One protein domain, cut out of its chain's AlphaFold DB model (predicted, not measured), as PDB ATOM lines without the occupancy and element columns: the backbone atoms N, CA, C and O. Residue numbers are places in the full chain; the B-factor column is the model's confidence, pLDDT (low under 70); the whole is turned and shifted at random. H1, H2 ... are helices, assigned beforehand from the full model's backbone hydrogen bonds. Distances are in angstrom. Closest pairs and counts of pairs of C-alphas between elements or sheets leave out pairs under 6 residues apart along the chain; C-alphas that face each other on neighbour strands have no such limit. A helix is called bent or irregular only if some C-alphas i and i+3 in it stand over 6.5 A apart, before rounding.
ATOM      1  N   ARG A   6     298.366 242.377 384.819       52.94
ATOM      2  CA  ARG A   6     299.769 242.545 384.400       52.94
ATOM      3  C   ARG A   6     300.721 242.747 385.589       52.94
ATOM      4  O   ARG A   6     301.807 242.180 385.592       52.94
ATOM      5  N   GLY A   7     300.290 243.463 386.632       45.59
ATOM      6  CA  GLY A   7     301.104 243.715 387.834       45.59
ATOM      7  C   GLY A   7     301.365 242.459 388.673       45.59
ATOM      8  O   GLY A   7     302.485 242.225 389.115       45.59
ATOM      9  N   ARG A   8     300.360 241.584 388.807       50.91
ATOM     10  CA  ARG A   8     300.466 240.347 389.596       50.91
ATOM     11  C   ARG A   8     301.440 239.336 388.980       50.91
ATOM     12  O   ARG A   8     302.151 238.649 389.709       50.91
ATOM     13  N   ARG A   9     301.522 239.284 387.645       52.84
ATOM     14  CA  ARG A   9     302.467 238.426 386.906       52.84
ATOM     15  C   ARG A   9     303.915 238.920 387.007       52.84
ATOM     16  O   ARG A   9     304.820 238.101 387.119       52.84
ATOM     17  N   ILE A  10     304.128 240.237 387.028       55.59
ATOM     18  CA  ILE A  10     305.466 240.842 387.157       55.59
ATOM     19  C   ILE A  10     306.026 240.635 388.573       55.59
ATOM     20  O   ILE A  10     307.194 240.285 388.719       55.59
ATOM     21  N   CYS A  11     305.191 240.750 389.612       52.12
ATOM     22  CA  CYS A  11     305.603 240.468 390.993       52.12
ATOM     23  C   CYS A  11     305.990 238.993 391.215       52.12
ATOM     24  O   CYS A  11     306.951 238.715 391.928       52.12
ATOM     25  N   LEU A  12     305.288 238.050 390.574       51.81
ATOM     26  CA  LEU A  12     305.621 236.619 390.625       51.81
ATOM     27  C   LEU A  12     306.932 236.292 389.891       51.81
ATOM     28  O   LEU A  12     307.720 235.487 390.381       51.81
ATOM     29  N   ALA A  13     307.195 236.941 388.753       52.16
ATOM     30  CA  ALA A  13     308.440 236.755 388.008       52.16
ATOM     31  C   ALA A  13     309.657 237.324 388.759       52.16
ATOM     32  O   ALA A  13     310.710 236.690 388.797       52.16
ATOM     33  N   ALA A  14     309.502 238.479 389.411       51.25
ATOM     34  CA  ALA A  14     310.560 239.088 390.213       51.25
ATOM     35  C   ALA A  14     310.921 238.234 391.442       51.25
ATOM     36  O   ALA A  14     312.100 238.028 391.713       51.25
ATOM     37  N   ALA A  15     309.927 237.660 392.131       52.44
ATOM     38  CA  ALA A  15     310.166 236.770 393.269       52.44
ATOM     39  C   ALA A  15     310.899 235.474 392.865       52.44
ATOM     40  O   ALA A  15     311.774 235.008 393.594       52.44
ATOM     41  N   ALA A  16     310.593 234.921 391.686       51.81
ATOM     42  CA  ALA A  16     311.279 233.742 391.158       51.81
ATOM     43  C   ALA A  16     312.744 234.030 390.774       51.81
ATOM     44  O   ALA A  16     313.615 233.198 391.030       51.81
ATOM     45  N   LEU A  17     313.040 235.216 390.223       50.19
ATOM     46  CA  LEU A  17     314.422 235.626 389.938       50.19
ATOM     47  C   LEU A  17     315.233 235.892 391.214       50.19
ATOM     48  O   LEU A  17     316.415 235.553 391.263       50.19
ATOM     49  N   SER A  18     314.616 236.446 392.260       49.16
ATOM     50  CA  SER A  18     315.294 236.669 393.543       49.16
ATOM     51  C   SER A  18     315.611 235.367 394.287       49.16
ATOM     52  O   SER A  18     316.640 235.296 394.954       49.16
ATOM     53  N   LEU A  19     314.792 234.318 394.136       49.25
ATOM     54  CA  LEU A  19     315.080 233.000 394.718       49.25
ATOM     55  C   LEU A  19     316.260 232.288 394.035       49.25
ATOM     56  O   LEU A  19     317.013 231.579 394.698       49.25
ATOM     57  N   ALA A  20     316.459 232.499 392.730       48.44
ATOM     58  CA  ALA A  20     317.560 231.882 391.987       48.44
ATOM     59  C   ALA A  20     318.931 232.516 392.297       48.44
ATOM     60  O   ALA A  20     319.956 231.847 392.187       48.44
ATOM     61  N   ALA A  21     318.959 233.786 392.716       47.56
ATOM     62  CA  ALA A  21     320.197 234.508 393.014       47.56
ATOM     63  C   ALA A  21     320.773 234.215 394.415       47.56
ATOM     64  O   ALA A  21     321.959 234.440 394.643       47.56
ATOM     65  N   GLY A  22     319.960 233.712 395.353       42.19
ATOM     66  CA  GLY A  22     320.389 233.406 396.727       42.19
ATOM     67  C   GLY A  22     320.755 231.940 396.986       42.19
ATOM     68  O   GLY A  22     321.388 231.631 397.993       42.19
ATOM     69  N   ALA A  23     320.376 231.029 396.088       46.50
ATOM     70  CA  ALA A  23     320.499 229.592 396.316       46.50
ATOM     71  C   ALA A  23     321.919 228.981 396.219       46.50
ATOM     72  O   ALA A  23     322.131 227.965 396.882       46.50
ATOM     73  N   PRO A  24     322.918 229.516 395.477       47.47
ATOM     74  CA  PRO A  24     324.190 228.800 395.367       47.47
ATOM     75  C   PRO A  24     325.089 228.980 396.599       47.47
ATOM     76  O   PRO A  24     326.022 228.206 396.773       47.47
ATOM     77  N   ALA A  25     324.823 229.966 397.465       47.19
ATOM     78  CA  ALA A  25     325.658 230.220 398.640       47.19
ATOM     79  C   ALA A  25     325.275 229.359 399.858       47.19
ATOM     80  O   ALA A  25     326.143 229.014 400.655       47.19
ATOM     81  N   PHE A  26     323.997 228.976 399.992       39.34
ATOM     82  CA  PHE A  26     323.512 228.166 401.119       39.34
ATOM     83  C   PHE A  26     323.540 226.655 400.862       39.34
ATOM     84  O   PHE A  26     323.582 225.894 401.821       39.34
ATOM     85  N   ALA A  27     323.604 226.209 399.602       46.94
ATOM     86  CA  ALA A  27     323.810 224.790 399.291       46.94
ATOM     87  C   ALA A  27     325.192 224.284 399.751       46.94
ATOM     88  O   ALA A  27     325.341 223.116 400.078       46.94
ATOM     89  N   CYS A  28     326.188 225.173 399.845       51.59
ATOM     90  CA  CYS A  28     327.524 224.831 400.336       51.59
ATOM     91  C   CYS A  28     327.626 224.783 401.872       51.59
ATOM     92  O   CYS A  28     328.625 224.293 402.389       51.59
ATOM     93  N   ALA A  29     326.642 225.326 402.597       44.97
ATOM     94  CA  ALA A  29     326.683 225.456 404.057       44.97
ATOM     95  C   ALA A  29     326.030 224.274 404.796       44.97
ATOM     96  O   ALA A  29     326.252 224.123 405.993       44.97
ATOM     97  N   ASP A  30     325.256 223.444 404.088       46.50
ATOM     98  CA  ASP A  30     324.463 222.346 404.662       46.50
ATOM     99  C   ASP A  30     324.881 220.960 404.141       46.50
ATOM    100  O   ASP A  30     324.124 219.995 404.201       46.50
ATOM    101  N   HIS A  31     326.121 220.827 403.657       50.94
ATOM    102  CA  HIS A  31     326.741 219.514 403.464       50.94
ATOM    103  C   HIS A  31     327.188 218.964 404.824       50.94
ATOM    104  O   HIS A  31     328.378 218.876 405.141       50.94
ATOM    105  N   GLY A  32     326.200 218.634 405.662       43.53
ATOM    106  CA  GLY A  32     326.394 217.864 406.884       43.53
ATOM    107  C   GLY A  32     327.159 216.574 406.579       43.53
ATOM    108  O   GLY A  32     327.102 216.060 405.462       43.53
ATOM    109  N   GLY A  33     327.890 216.049 407.567       49.75
ATOM    110  CA  GLY A  33     328.904 214.989 407.412       49.75
ATOM    111  C   GLY A  33     328.507 213.709 406.652       49.75
ATOM    112  O   GLY A  33     329.384 212.903 406.356       49.75
ATOM    113  N   ALA A  34     327.236 213.527 406.284       48.12
ATOM    114  CA  ALA A  34     326.773 212.494 405.360       48.12
ATOM    115  C   ALA A  34     327.269 212.689 403.908       48.12
ATOM    116  O   ALA A  34     327.593 211.703 403.246       48.12
ATOM    117  N   ASP A  35     327.399 213.929 403.419       57.78
ATOM    118  CA  ASP A  35     327.826 214.207 402.032       57.78
ATOM    119  C   ASP A  35     329.346 214.111 401.834       57.78
ATOM    120  O   ASP A  35     329.840 214.009 400.709       57.78
ATOM    121  N   ASN A  36     330.091 214.063 402.940       67.56
ATOM    122  CA  ASN A  36     331.547 214.014 402.963       67.56
ATOM    123  C   ASN A  36     332.093 212.634 403.357       67.56
ATOM    124  O   ASN A  36     333.191 212.539 403.897       67.56
ATOM    125  N   TYR A  37     331.365 211.543 403.075       76.69
ATOM    126  CA  TYR A  37     331.821 210.178 403.397       76.69
ATOM    127  C   TYR A  37     333.226 209.867 402.845       76.69
ATOM    128  O   TYR A  37     333.940 209.031 403.392       76.69
ATOM    129  N   PHE A  38     333.636 210.549 401.770       76.69
ATOM    130  CA  PHE A  38     334.964 210.414 401.179       76.69
ATOM    131  C   PHE A  38     336.095 210.879 402.116       76.69
ATOM    132  O   PHE A  38     337.224 210.419 401.964       76.69
ATOM    133  N   LEU A  39     335.810 211.732 403.108       84.25
ATOM    134  CA  LEU A  39     336.780 212.144 404.127       84.25
ATOM    135  C   LEU A  39     337.183 210.987 405.049       84.25
ATOM    136  O   LEU A  39     338.301 210.980 405.550       84.25
ATOM    137  N   ALA A  40     336.333 209.965 405.210       83.94
ATOM    138  CA  ALA A  40     336.651 208.784 406.019       83.94
ATOM    139  C   ALA A  40     337.844 207.970 405.478       83.94
ATOM    140  O   ALA A  40     338.362 207.105 406.180       83.94
ATOM    141  N   TYR A  41     338.274 208.232 404.239       85.50
ATOM    142  CA  TYR A  41     339.435 207.592 403.620       85.50
ATOM    143  C   TYR A  41     340.725 208.414 403.743       85.50
ATOM    144  O   TYR A  41     341.760 207.987 403.232       85.50
ATOM    145  N   ILE A  42     340.685 209.583 404.388       88.12
ATOM    146  CA  ILE A  42     341.895 210.345 404.689       88.12
ATOM    147  C   ILE A  42     342.597 209.671 405.869       88.12
ATOM    148  O   ILE A  42     342.037 209.538 406.954       88.12
ATOM    149  N   ASP A  43     343.840 209.249 405.653       92.00
ATOM    150  CA  ASP A  43     344.715 208.835 406.744       92.00
ATOM    151  C   ASP A  43     345.276 210.081 407.433       92.00
ATOM    152  O   ASP A  43     346.091 210.804 406.862       92.00
ATOM    153  N   TYR A  44     344.816 210.334 408.654       91.12
ATOM    154  CA  TYR A  44     345.256 211.462 409.473       91.12
ATOM    155  C   TYR A  44     346.448 211.125 410.380       91.12
ATOM    156  O   TYR A  44     346.875 211.965 411.179       91.12
ATOM    157  N   SER A  45     346.978 209.901 410.325       94.19
ATOM    158  CA  SER A  45     348.060 209.484 411.213       94.19
ATOM    159  C   SER A  45     349.303 210.365 411.037       94.19
ATOM    160  O   SER A  45     349.774 210.634 409.935       94.19
ATOM    161  N   GLY A  46     349.816 210.878 412.159       94.56
ATOM    162  CA  GLY A  46     350.978 211.769 412.167       94.56
ATOM    163  C   GLY A  46     350.719 213.205 411.691       94.56
ATOM    164  O   GLY A  46     351.671 213.979 411.654       94.56
ATOM    165  N   MET A  47     349.476 213.582 411.367       94.94
ATOM    166  CA  MET A  47     349.126 214.950 410.968       94.94
ATOM    167  C   MET A  47     348.765 215.828 412.168       94.94
ATOM    168  O   MET A  47     348.003 215.430 413.053       94.94
ATOM    169  N   THR A  48     349.246 217.067 412.153       96.38
ATOM    170  CA  THR A  48     348.774 218.153 413.023       96.38
ATOM    171  C   THR A  48     347.361 218.596 412.639       96.38
ATOM    172  O   THR A  48     346.943 218.417 411.499       96.38
ATOM    173  N   GLU A  49     346.623 219.241 413.545       90.75
ATOM    174  CA  GLU A  49     345.256 219.727 413.264       90.75
ATOM    175  C   GLU A  49     345.178 220.613 412.007       90.75
ATOM    176  O   GLU A  49     344.260 220.483 411.199       90.75
ATOM    177  N   ALA A  50     346.181 221.471 411.794       91.69
ATOM    178  CA  ALA A  50     346.257 222.316 410.604       91.69
ATOM    179  C   ALA A  50     346.422 221.495 409.310       91.69
ATOM    180  O   ALA A  50     345.850 221.839 408.274       91.69
ATOM    181  N   GLU A  51     347.182 220.401 409.361       92.50
ATOM    182  CA  GLU A  51     347.373 219.491 408.228       92.50
ATOM    183  C   GLU A  51     346.127 218.648 407.959       92.50
ATOM    184  O   GLU A  51     345.782 218.453 406.793       92.50
ATOM    185  N   GLN A  52     345.422 218.216 409.008       89.38
ATOM    186  CA  GLN A  52     344.144 217.511 408.884       89.38
ATOM    187  C   GLN A  52     343.108 218.407 408.195       89.38
ATOM    188  O   GLN A  52     342.539 218.019 407.174       89.38
ATOM    189  N   PHE A  53     342.966 219.655 408.651       86.56
ATOM    190  CA  PHE A  53     342.083 220.637 408.021       86.56
ATOM    191  C   PHE A  53     342.460 220.898 406.554       86.56
ATOM    192  O   PHE A  53     341.606 220.934 405.668       86.56
ATOM    193  N   ALA A  54     343.754 221.037 406.254       88.44
ATOM    194  CA  ALA A  54     344.215 221.211 404.878       88.44
ATOM    195  C   ALA A  54     343.980 219.962 404.004       88.44
ATOM    196  O   ALA A  54     343.750 220.084 402.797       88.44
ATOM    197  N   ALA A  55     344.060 218.755 404.568       87.62
ATOM    198  CA  ALA A  55     343.746 217.513 403.869       87.62
ATOM    199  C   ALA A  55     342.251 217.424 403.535       87.62
ATOM    200  O   ALA A  55     341.909 217.148 402.384       87.62
ATOM    201  N   GLU A  56     341.381 217.760 404.485       89.25
ATOM    202  CA  GLU A  56     339.929 217.800 404.290       89.25
ATOM    203  C   GLU A  56     339.531 218.777 403.192       89.25
ATOM    204  O   GLU A  56     338.849 218.403 402.238       89.25
ATOM    205  N   GLN A  57     340.033 220.011 403.260       87.25
ATOM    206  CA  GLN A  57     339.697 221.036 402.273       87.25
ATOM    207  C   GLN A  57     340.159 220.660 400.863       87.25
ATOM    208  O   GLN A  57     339.455 220.919 399.883       87.25
ATOM    209  N   ARG A  58     341.315 219.995 400.738       87.94
ATOM    210  CA  ARG A  58     341.780 219.463 399.450       87.94
ATOM    211  C   ARG A  58     340.875 218.351 398.936       87.94
ATOM    212  O   ARG A  58     340.516 218.377 397.760       87.94
ATOM    213  N   ALA A  59     340.493 217.407 399.790       87.62
ATOM    214  CA  ALA A  59     339.613 216.309 399.407       87.62
ATOM    215  C   ALA A  59     338.231 216.820 398.966       87.62
ATOM    216  O   ALA A  59     337.724 216.399 397.927       87.62
ATOM    217  N   ILE A  60     337.663 217.789 399.692       85.50
ATOM    218  CA  ILE A  60     336.385 218.430 399.350       85.50
ATOM    219  C   ILE A  60     336.474 219.114 397.983       85.50
ATOM    220  O   ILE A  60     335.614 218.911 397.122       85.50
ATOM    221  N   ALA A  61     337.531 219.894 397.742       86.62
ATOM    222  CA  ALA A  61     337.725 220.573 396.464       86.62
ATOM    223  C   ALA A  61     337.847 219.584 395.291       86.62
ATOM    224  O   ALA A  61     337.235 219.784 394.240       86.62
ATOM    225  N   GLN A  62     338.601 218.497 395.477       87.19
ATOM    226  CA  GLN A  62     338.774 217.456 394.462       87.19
ATOM    227  C   GLN A  62     337.469 216.719 394.162       87.19
ATOM    228  O   GLN A  62     337.144 216.499 392.993       87.19
ATOM    229  N   TYR A  63     336.699 216.373 395.194       87.44
ATOM    230  CA  TYR A  63     335.416 215.702 395.029       87.44
ATOM    231  C   TYR A  63     334.428 216.562 394.233       87.44
ATOM    232  O   TYR A  63     333.838 216.087 393.261       87.44
ATOM    233  N   HIS A  64     334.295 217.845 394.576       86.31
ATOM    234  CA  HIS A  64     333.409 218.750 393.843       86.31
ATOM    235  C   HIS A  64     333.834 218.941 392.386       86.31
ATOM    236  O   HIS A  64     332.979 218.904 391.499       86.31
ATOM    237  N   ALA A  65     335.134 219.081 392.114       86.31
ATOM    238  CA  ALA A  65     335.639 219.158 390.743       86.31
ATOM    239  C   ALA A  65     335.265 217.902 389.936       86.31
ATOM    240  O   ALA A  65     334.698 218.008 388.848       86.31
ATOM    241  N   ALA A  66     335.474 216.713 390.511       86.31
ATOM    242  CA  ALA A  66     335.119 215.449 389.871       86.31
ATOM    243  C   ALA A  66     333.609 215.320 389.608       86.31
ATOM    244  O   ALA A  66     333.201 214.812 388.562       86.31
ATOM    245  N   GLN A  67     332.763 215.799 390.525       86.50
ATOM    246  CA  GLN A  67     331.310 215.769 390.346       86.50
ATOM    247  C   GLN A  67     330.837 216.724 389.248       86.50
ATOM    248  O   GLN A  67     329.961 216.360 388.460       86.50
ATOM    249  N   ILE A  68     331.445 217.908 389.134       86.88
ATOM    250  CA  ILE A  68     331.177 218.845 388.034       86.88
ATOM    251  C   ILE A  68     331.576 218.223 386.692       86.88
ATOM    252  O   ILE A  68     330.799 218.271 385.737       86.88
ATOM    253  N   ASP A  69     332.750 217.597 386.614       88.00
ATOM    254  CA  ASP A  69     333.219 216.957 385.384       88.00
ATOM    255  C   ASP A  69     332.346 215.766 384.988       88.00
ATOM    256  O   ASP A  69     331.980 215.614 383.818       88.00
ATOM    257  N   LYS A  70     331.916 214.963 385.966       85.06
ATOM    258  CA  LYS A  70     330.958 213.876 385.748       85.06
ATOM    259  C   LYS A  70     329.624 214.404 385.228       85.06
ATOM    260  O   LYS A  70     329.102 213.868 384.250       85.06
ATOM    261  N   ALA A  71     329.089 215.462 385.836       83.75
ATOM    262  CA  ALA A  71     327.848 216.089 385.392       83.75
ATOM    263  C   ALA A  71     327.981 216.648 383.967       83.75
ATOM    264  O   ALA A  71     327.099 216.434 383.134       83.75
ATOM    265  N   ARG A  72     329.112 217.288 383.641       84.50
ATOM    266  CA  ARG A  72     329.426 217.768 382.286       84.50
ATOM    267  C   ARG A  72     329.444 216.620 381.279       84.50
ATOM    268  O   ARG A  72     328.813 216.724 380.229       84.50
ATOM    269  N   ALA A  73     330.134 215.526 381.589       86.25
ATOM    270  CA  ALA A  73     330.217 214.362 380.711       86.25
ATOM    271  C   ALA A  73     328.838 213.726 380.472       86.25
ATOM    272  O   ALA A  73     328.476 213.409 379.336       86.25
ATOM    273  N   GLN A  74     328.034 213.592 381.529       85.31
ATOM    274  CA  GLN A  74     326.659 213.102 381.435       85.31
ATOM    275  C   GLN A  74     325.780 214.029 380.592       85.31
ATOM    276  O   GLN A  74     325.012 213.547 379.759       85.31
ATOM    277  N   PHE A  75     325.925 215.346 380.755       86.31
ATOM    278  CA  PHE A  75     325.198 216.335 379.967       86.31
ATOM    279  C   PHE A  75     325.514 216.208 378.471       86.31
ATOM    280  O   PHE A  75     324.597 216.043 377.672       86.31
ATOM    281  N   VAL A  76     326.796 216.189 378.093       83.44
ATOM    282  CA  VAL A  76     327.229 216.036 376.687       83.44
ATOM    283  C   VAL A  76     326.770 214.701 376.094       83.44
ATOM    284  O   VAL A  76     326.390 214.633 374.930       83.44
ATOM    285  N   THR A  77     326.760 213.635 376.895       77.44
ATOM    286  CA  THR A  77     326.287 212.317 376.443       77.44
ATOM    287  C   THR A  77     324.776 212.314 376.186       77.44
ATOM    288  O   THR A  77     324.300 211.671 375.250       77.44
ATOM    289  N   ARG A  78     323.999 213.018 377.020       75.00
ATOM    290  CA  ARG A  78     322.531 213.064 376.940       75.00
ATOM    291  C   ARG A  78     322.040 214.000 375.835       75.00
ATOM    292  O   ARG A  78     321.047 213.686 375.181       75.00
ATOM    293  N   PHE A  79     322.708 215.131 375.645       72.75
ATOM    294  CA  PHE A  79     322.316 216.170 374.702       72.75
ATOM    295  C   PHE A  79     323.322 216.215 373.554       72.75
ATOM    296  O   PHE A  79     324.420 216.749 373.694       72.75
TER     297      PHE A  79
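Overview. This is residues 6 to 79 of the 94 residues of an uncharacterized protein of Sphingobium algorifonticola (UniProt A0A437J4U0). The long helix H3 folds back past the short helix H2, while residues 6 to 34, including the long helix H1, stick out as a free arm. Residues 64 to 79, of which 64 to 78 belong to H3, stick out too. The printed part has 74 residues and is all helix, H1, H2, H3 in order; it is extended, with a radius of gyration of the C-alphas of 19.1 A and spans of 66 by 33 by 17 A.

Along the chain. H1, residues 6 to 26, begins at C-alpha 6 (299.769, 242.545, 384.400) and is 32.4 A long; it is irregular, C-alphas 21 and 24 being 7.4 A apart. H2 is residues 37 to 41, 8.0 A. H3, residues 49 to 78, is 43.4 A long and ends at C-alpha 78 (322.531, 213.064, 376.940).

Arrangement. H1 is apart from H2 and H3. H2 touches H3 at residues 56 to 60 alone; the closest C-alphas, of Leu 39 and Glu 56, are 6.5 A apart. In H3 every O i to N i+4 pair is within hydrogen-bond range; in H1 12 of 17 are, in H2 0 of 1, with 2 of 2 O i to N i+3 pairs.

Size, cuts and confidence. The farthest C-alphas, of Arg 6 and Gly 46, are 65.9 A apart. The printed part has no cut, and both links are short. Residues 6 to 36 are under pLDDT 70.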